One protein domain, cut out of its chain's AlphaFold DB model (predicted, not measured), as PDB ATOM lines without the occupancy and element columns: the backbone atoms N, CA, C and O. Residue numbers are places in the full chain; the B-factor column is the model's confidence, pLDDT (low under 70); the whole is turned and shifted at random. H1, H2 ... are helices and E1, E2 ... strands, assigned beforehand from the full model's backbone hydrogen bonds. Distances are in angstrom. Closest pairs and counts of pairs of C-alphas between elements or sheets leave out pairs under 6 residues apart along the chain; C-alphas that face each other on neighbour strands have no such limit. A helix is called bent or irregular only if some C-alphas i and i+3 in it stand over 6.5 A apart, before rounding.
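Overview. This is residues 6 to 59 of the 66 residues of an uncharacterized protein of Cyanobacteria bacterium UBA11162 (UniProt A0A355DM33). A small three-stranded sheet, E1, E2 and E3, lies at one end and a single helix, H1, runs away from it at the other, the two making an open V with its corner at the tight link from H1 to E2. From the end of E1 a long loop, residues 13 to 29, swings out wide and comes back to the far end of H1. The printed part has 54 residues with one named helix and three named strands, along the chain E1, H1, E2, E3; the sheet order is E1, E2, E3, antiparallel throughout, and the class is mixed, helices and strands. The whole is loose, with a radius of gyration of the C-alphas of 13.8 A, and flat, spanning 44 by 24 by 11 A.

Arrangement. Begin at E1, residues 6 to 12, an edge strand of the sheet. Beside it look for E2, residues 44 to 50, the inner strand, which is antiparallel to E1 at 159 degrees between their directions. Here C-alphas 8 and 47 face each other at 5.1 A, and N 8 and O 47 are within hydrogen-bond range at 3.0 A, as are N 47 and O 8 at 2.9 A. Next to E2 you find E3, residues 53 to 58, the other edge strand; the two form a hairpin, antiparallel at 157 degrees. C-alphas 47 and 56 face each other at 4.5 A, and N 48 and O 55 are within hydrogen-bond range at 2.9 A. Now turn to H1, residues 30 to 41, which is not on the sheet, with 2 pairs of C-alphas within 10 A. H1 and E3 are apart. In H1 every O i to N i+4 pair is within hydrogen-bond range.

Along the chain. Find C-alpha 6 at (-39.194, 40.817, -39.886); from there E1 runs 18.6 A to C-alpha 12. After residues 13 to 29, find C-alpha 30 at (-53.290, 44.976, -14.720), where H1 begins; it runs 16.1 A to C-alpha 41 and is not bent. E2 runs 19.1 A from C-alpha 44 to C-alpha 50. E3 runs 16.6 A from C-alpha 53 to C-alpha 58 at (-45.587, 30.781, -29.463).

Size, cuts and confidence. Look for the two C-alphas farthest apart at Leu 25 and Glu 52, 43.9 A. The printed part has no cut. The link from E1 to H1, 17 residues, is long; the links from H1 to E2 and from E2 to E3, 2 residues each, are tight. The mean pLDDT of the printed part is 75.6, and residues 10 to 19 and 58 to 59 are under 70.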
ATOM      1  N   ASN A   6     -37.790  40.875 -39.481       80.44
ATOM      2  CA  ASN A   6     -39.194  40.817 -39.886       80.44
ATOM      3  C   ASN A   6     -40.013  39.999 -38.878       80.44
ATOM      4  O   ASN A   6     -39.554  38.971 -38.380       80.44
ATOM      5  N   PHE A   7     -41.229  40.469 -38.595       76.44
ATOM      6  CA  PHE A   7     -42.223  39.767 -37.794       76.44
ATOM      7  C   PHE A   7     -43.450  39.479 -38.658       76.44
ATOM      8  O   PHE A   7     -44.060  40.386 -39.231       76.44
ATOM      9  N   LYS A   8     -43.843  38.206 -38.726       77.81
ATOM     10  CA  LYS A   8     -45.084  37.788 -39.383       77.81
ATOM     11  C   LYS A   8     -45.992  37.138 -38.357       77.81
ATOM     12  O   LYS A   8     -45.595  36.215 -37.648       77.81
ATOM     13  N   ILE A   9     -47.223  37.630 -38.298       71.44
ATOM     14  CA  ILE A   9     -48.287  36.997 -37.529       71.44
ATOM     15  C   ILE A   9     -48.810  35.842 -38.384       71.44
ATOM     16  O   ILE A   9     -49.366  36.077 -39.458       71.44
ATOM     17  N   ALA A  10     -48.587  34.608 -37.939       69.44
ATOM     18  CA  ALA A  10     -49.103  33.427 -38.616       69.44
ATOM     19  C   ALA A  10     -50.602  33.235 -38.329       69.44
ATOM     20  O   ALA A  10     -51.248  34.041 -37.649       69.44
ATOM     21  N   GLU A  11     -51.171  32.166 -38.881       67.94
ATOM     22  CA  GLU A  11     -52.575  31.831 -38.674       67.94
ATOM     23  C   GLU A  11     -52.900  31.603 -37.193       67.94
ATOM     24  O   GLU A  11     -52.044  31.260 -36.370       67.94
ATOM     25  N   ARG A  12     -54.172  31.835 -36.866       64.56
ATOM     26  CA  ARG A  12     -54.718  31.620 -35.530       64.56
ATOM     27  C   ARG A  12     -54.661  30.133 -35.198       64.56
ATOM     28  O   ARG A  12     -55.066  29.310 -36.017       64.56
ATOM     29  N   ASN A  13     -54.191  29.799 -34.002       65.12
ATOM     30  CA  ASN A  13     -54.332  28.456 -33.466       65.12
ATOM     31  C   ASN A  13     -55.835  28.275 -33.172       65.12
ATOM     32  O   ASN A  13     -56.410  28.915 -32.299       65.12
ATOM     33  N   LEU A  14     -56.542  27.508 -34.002       59.38
ATOM     34  CA  LEU A  14     -57.993  27.306 -33.854       59.38
ATOM     35  C   LEU A  14     -58.331  26.183 -32.860       59.38
ATOM     36  O   LEU A  14     -59.503  25.953 -32.581       59.38
ATOM     37  N   GLU A  15     -57.318  25.516 -32.301       57.75
ATOM     38  CA  GLU A  15     -57.454  24.469 -31.277       57.75
ATOM     39  C   GLU A  15     -57.462  25.039 -29.849       57.75
ATOM     40  O   GLU A  15     -57.080  24.366 -28.893       57.75
ATOM     41  N   ASN A  16     -57.876  26.296 -29.684       57.31
ATOM     42  CA  ASN A  16     -57.890  26.935 -28.379       57.31
ATOM     43  C   ASN A  16     -59.164  26.558 -27.611       57.31
ATOM     44  O   ASN A  16     -60.186  27.241 -27.669       57.31
ATOM     45  N   TYR A  17     -59.102  25.416 -26.927       56.69
ATOM     46  CA  TYR A  17     -60.114  24.976 -25.961       56.69
ATOM     47  C   TYR A  17     -59.927  25.627 -24.580       56.69
ATOM     48  O   TYR A  17     -60.702  25.338 -23.665       56.69
ATOM     49  N   ALA A  18     -58.894  26.456 -24.402       62.78
ATOM     50  CA  ALA A  18     -58.638  27.121 -23.136       62.78
ATOM     51  C   ALA A  18     -59.672  28.225 -22.897       62.78
ATOM     52  O   ALA A  18     -60.156  28.872 -23.824       62.78
ATOM     53  N   LEU A  19     -60.029  28.429 -21.633       66.94
ATOM     54  CA  LEU A  19     -60.812  29.590 -21.234       66.94
ATOM     55  C   LEU A  19     -59.915  30.838 -21.261       66.94
ATOM     56  O   LEU A  19     -58.700  30.711 -21.092       66.94
ATOM     57  N   PRO A  20     -60.492  32.040 -21.439       72.12
ATOM     58  CA  PRO A  20     -59.741  33.278 -21.291       72.12
ATOM     59  C   PRO A  20     -58.996  33.312 -19.947       72.12
ATOM     60  O   PRO A  20     -59.550  32.848 -18.946       72.12
ATOM     61  N   PRO A  21     -57.777  33.875 -19.900       76.69
ATOM     62  CA  PRO A  21     -57.008  33.947 -18.669       76.69
ATOM     63  C   PRO A  21     -57.724  34.831 -17.642       76.69
ATOM     64  O   PRO A  21     -58.108  35.970 -17.936       76.69
ATOM     65  N   ASP A  22     -57.878  34.286 -16.437       77.69
ATOM     66  CA  ASP A  22     -58.443  34.948 -15.262       77.69
ATOM     67  C   ASP A  22     -57.397  35.006 -14.136       77.69
ATOM     68  O   ASP A  22     -56.403  34.273 -14.171       77.69
ATOM     69  N   ASP A  23     -57.615  35.870 -13.147       81.50
ATOM     70  CA  ASP A  23     -56.742  36.012 -11.974       81.50
ATOM     71  C   ASP A  23     -57.525  35.774 -10.672       81.50
ATOM     72  O   ASP A  23     -57.883  36.716  -9.960       81.50
ATOM     73  N   PRO A  24     -57.831  34.507 -10.340       79.50
ATOM     74  CA  PRO A  24     -58.643  34.183  -9.172       79.50
ATOM     75  C   PRO A  24     -57.948  34.500  -7.838       79.50
ATOM     76  O   PRO A  24     -58.628  34.592  -6.815       79.50
ATOM     77  N   LEU A  25     -56.618  34.632  -7.831       85.75
ATOM     78  CA  LEU A  25     -55.831  34.944  -6.635       85.75
ATOM     79  C   LEU A  25     -55.548  36.447  -6.489       85.75
ATOM     80  O   LEU A  25     -55.221  36.886  -5.387       85.75
ATOM     81  N   GLY A  26     -55.725  37.238  -7.552       84.31
ATOM     82  CA  GLY A  26     -55.458  38.677  -7.541       84.31
ATOM     83  C   GLY A  26     -53.967  39.004  -7.451       84.31
ATOM     84  O   GLY A  26     -53.602  40.023  -6.863       84.31
ATOM     85  N   GLU A  27     -53.106  38.107  -7.939       85.31
ATOM     86  CA  GLU A  27     -51.646  38.238  -7.848       85.31
ATOM     87  C   GLU A  27     -51.049  38.982  -9.045       85.31
ATOM     88  O   GLU A  27     -49.923  39.475  -8.957       85.31
ATOM     89  N   LEU A  28     -51.787  39.072 -10.156       81.62
ATOM     90  CA  LEU A  28     -51.321  39.715 -11.374       81.62
ATOM     91  C   LEU A  28     -51.647  41.206 -11.351       81.62
ATOM     92  O   LEU A  28     -52.761  41.636 -11.048       81.62
ATOM     93  N   SER A  29     -50.681  42.015 -11.764       84.69
ATOM     94  CA  SER A  29     -50.945  43.405 -12.112       84.69
ATOM     95  C   SER A  29     -51.845  43.510 -13.350       84.69
ATOM     96  O   SER A  29     -51.889  42.615 -14.200       84.69
ATOM     97  N   ASP A  30     -52.496  44.666 -13.521       85.94
ATOM     98  CA  ASP A  30     -53.290  44.976 -14.720       85.94
ATOM     99  C   ASP A  30     -52.493  44.772 -16.021       85.94
ATOM    100  O   ASP A  30     -53.042  44.361 -17.047       85.94
ATOM    101  N   PHE A  31     -51.181  45.042 -15.981       80.06
ATOM    102  CA  PHE A  31     -50.282  44.833 -17.111       80.06
ATOM    103  C   PHE A  31     -50.103  43.346 -17.434       80.06
ATOM    104  O   PHE A  31     -50.224  42.956 -18.595       80.06
ATOM    105  N   GLU A  32     -49.849  42.509 -16.428       80.25
ATOM    106  CA  GLU A  32     -49.651  41.066 -16.607       80.25
ATOM    107  C   GLU A  32     -50.934  40.377 -17.084       80.25
ATOM    108  O   GLU A  32     -50.894  39.567 -18.016       80.25
ATOM    109  N   LEU A  33     -52.084  40.755 -16.520       82.69
ATOM    110  CA  LEU A  33     -53.386  40.255 -16.959       82.69
ATOM    111  C   LEU A  33     -53.703  40.699 -18.396       82.69
ATOM    112  O   LEU A  33     -54.182  39.903 -19.207       82.69
ATOM    113  N   GLY A  34     -53.398  41.957 -18.734       79.12
ATOM    114  CA  GLY A  34     -53.543  42.493 -20.087       79.12
ATOM    115  C   GLY A  34     -52.661  41.770 -21.106       79.12
ATOM    116  O   GLY A  34     -53.137  41.426 -22.190       79.12
ATOM    117  N   LEU A  35     -51.410  41.474 -20.747       76.25
ATOM    118  CA  LEU A  35     -50.479  40.734 -21.598       76.25
ATOM    119  C   LEU A  35     -50.955  39.294 -21.832       76.25
ATOM    120  O   LEU A  35     -50.985  38.848 -22.977       76.25
ATOM    121  N   ARG A  36     -51.407  38.589 -20.788       76.69
ATOM    122  CA  ARG A  36     -51.974  37.235 -20.936       76.69
ATOM    123  C   ARG A  36     -53.213  37.218 -21.825       76.69
ATOM    124  O   ARG A  36     -53.317  36.360 -22.700       76.69
ATOM    125  N   ARG A  37     -54.139  38.165 -21.635       77.94
ATOM    126  CA  ARG A  37     -55.335  38.299 -22.488       77.94
ATOM    127  C   ARG A  37     -54.961  38.571 -23.936       77.94
ATOM    128  O   ARG A  37     -55.502  37.920 -24.820       77.94
ATOM    129  N   PHE A  38     -54.001  39.464 -24.168       76.69
ATOM    130  CA  PHE A  38     -53.484  39.730 -25.504       76.69
ATOM    131  C   PHE A  38     -52.924  38.457 -26.152       76.69
ATOM    132  O   PHE A  38     -53.291  38.155 -27.285       76.69
ATOM    133  N   CYS A  39     -52.107  37.679 -25.433       74.75
ATOM    134  CA  CYS A  39     -51.567  36.405 -25.918       74.75
ATOM    135  C   CYS A  39     -52.671  35.376 -26.227       74.75
ATOM    136  O   CYS A  39     -52.630  34.745 -27.279       74.75
ATOM    137  N   TYR A  40     -53.684  35.254 -25.363       75.38
ATOM    138  CA  TYR A  40     -54.832  34.362 -25.566       75.38
ATOM    139  C   TYR A  40     -55.713  34.778 -26.759       75.38
ATOM    140  O   TYR A  40     -56.052  33.963 -27.613       75.38
ATOM    141  N   GLU A  41     -56.092  36.053 -26.855       73.38
ATOM    142  CA  GLU A  41     -56.937  36.557 -27.947       73.38
ATOM    143  C   GLU A  41     -56.213  36.501 -29.292       73.38
ATOM    144  O   GLU A  41     -56.798  36.172 -30.332       73.38
ATOM    145  N   CYS A  42     -54.923  36.825 -29.259       71.75
ATOM    146  CA  CYS A  42     -54.073  36.830 -30.428       71.75
ATOM    147  C   CYS A  42     -53.432  35.476 -30.694       71.75
ATOM    148  O   CYS A  42     -52.580  35.489 -31.566       71.75
ATOM    149  N   ASP A  43     -53.832  34.385 -30.018       72.56
ATOM    150  CA  ASP A  43     -53.334  32.999 -30.111       72.56
ATOM    151  C   ASP A  43     -52.907  32.601 -31.528       72.56
ATOM    152  O   ASP A  43     -53.645  32.034 -32.341       72.56
ATOM    153  N   ARG A  44     -51.699  33.026 -31.863       70.38
ATOM    154  CA  ARG A  44     -51.126  33.016 -33.199       70.38
ATOM    155  C   ARG A  44     -49.649  32.828 -32.998       70.38
ATOM    156  O   ARG A  44     -49.004  33.469 -32.167       70.38
ATOM    157  N   ARG A  45     -49.101  31.952 -33.818       71.06
ATOM    158  CA  ARG A  45     -47.661  31.774 -33.898       71.06
ATOM    159  C   ARG A  45     -47.050  33.045 -34.480       71.06
ATOM    160  O   ARG A  45     -47.556  33.587 -35.465       71.06
ATOM    161  N   VAL A  46     -45.960  33.514 -33.891       72.94
ATOM    162  CA  VAL A  46     -45.179  34.614 -34.455       72.94
ATOM    163  C   VAL A  46     -43.941  34.032 -35.098       72.94
ATOM    164  O   VAL A  46     -43.143  33.354 -34.453       72.94
ATOM    165  N   VAL A  47     -43.795  34.277 -36.394       80.31
ATOM    166  CA  VAL A  47     -42.599  33.897 -37.137       80.31
ATOM    167  C   VAL A  47     -41.643  35.079 -37.100       80.31
ATOM    168  O   VAL A  47     -41.988  36.180 -37.541       80.31
ATOM    169  N   VAL A  48     -40.458  34.838 -36.548       80.94
ATOM    170  CA  VAL A  48     -39.370  35.811 -36.469       80.94
ATOM    171  C   VAL A  48     -38.312  35.423 -37.492       80.94
ATOM    172  O   VAL A  48     -37.816  34.293 -37.493       80.94
ATOM    173  N   GLU A  49     -37.980  36.369 -38.364       86.25
ATOM    174  CA  GLU A  49     -36.962  36.217 -39.405       86.25
ATOM    175  C   GLU A  49     -35.822  37.210 -39.134       86.25
ATOM    176  O   GLU A  49     -36.047  38.424 -39.067       86.25
ATOM    177  N   ILE A  50     -34.599  36.693 -38.966       85.88
ATOM    178  CA  ILE A  50     -33.371  37.472 -38.745       85.88
ATOM    179  C   ILE A  50     -32.304  36.986 -39.728       85.88
ATOM    180  O   ILE A  50     -31.681  35.941 -39.530       85.88
ATOM    181  N   GLY A  51     -32.067  37.752 -40.795       87.38
ATOM    182  CA  GLY A  51     -31.177  37.306 -41.873       87.38
ATOM    183  C   GLY A  51     -31.691  36.013 -42.519       87.38
ATOM    184  O   GLY A  51     -32.787  36.005 -43.066       87.38
ATOM    185  N   GLU A  52     -30.909  34.933 -42.450       85.75
ATOM    186  CA  GLU A  52     -31.286  33.598 -42.956       85.75
ATOM    187  C   GLU A  52     -31.917  32.697 -41.878       85.75
ATOM    188  O   GLU A  52     -32.329  31.573 -42.162       85.75
ATOM    189  N   ILE A  53     -31.988  33.168 -40.629       86.12
ATOM    190  CA  ILE A  53     -32.528  32.404 -39.506       86.12
ATOM    191  C   ILE A  53     -34.025  32.693 -39.395       86.12
ATOM    192  O   ILE A  53     -34.435  33.844 -39.248       86.12
ATOM    193  N   GLN A  54     -34.832  31.636 -39.416       86.62
ATOM    194  CA  GLN A  54     -36.267  31.697 -39.174       86.62
ATOM    195  C   GLN A  54     -36.626  30.779 -38.009       86.62
ATOM    196  O   GLN A  54     -36.254  29.604 -37.995       86.62
ATOM    197  N   PHE A  55     -37.382  31.299 -37.048       80.38
ATOM    198  CA  PHE A  55     -37.937  30.500 -35.961       80.38
ATOM    199  C   PHE A  55     -39.341  30.971 -35.601       80.38
ATOM    200  O   PHE A  55     -39.748  32.096 -35.888       80.38
ATOM    201  N   THR A  56     -40.105  30.063 -35.003       76.88
ATOM    202  CA  THR A  56     -41.472  30.335 -34.570       76.88
ATOM    203  C   THR A  56     -41.491  30.461 -33.059       76.88
ATOM    204  O   THR A  56     -41.009  29.571 -32.364       76.88
ATOM    205  N   VAL A  57     -42.059  31.555 -32.568       71.56
ATOM    206  CA  VAL A  57     -42.340  31.770 -31.152       71.56
ATOM    207  C   VAL A  57     -43.839  31.615 -30.950       71.56
ATOM    208  O   VAL A  57     -44.645  32.121 -31.735       71.56
ATOM    209  N   PHE A  58     -44.210  30.881 -29.910       68.56
ATOM    210  CA  PHE A  58     -45.587  30.781 -29.463       68.56
ATOM    211  C   PHE A  58     -45.716  31.554 -28.156       68.56
ATOM    212  O   PHE A  58     -44.973  31.296 -27.210       68.56
ATOM    213  N   PHE A  59     -46.610  32.537 -28.139       65.81
ATOM    214  CA  PHE A  59     -46.917  33.301 -26.938       65.81
ATOM    215  C   PHE A  59     -47.967  32.533 -26.145       65.81
ATOM    216  O   PHE A  59     -49.162  32.784 -26.272       65.81
TER     217      PHE A  59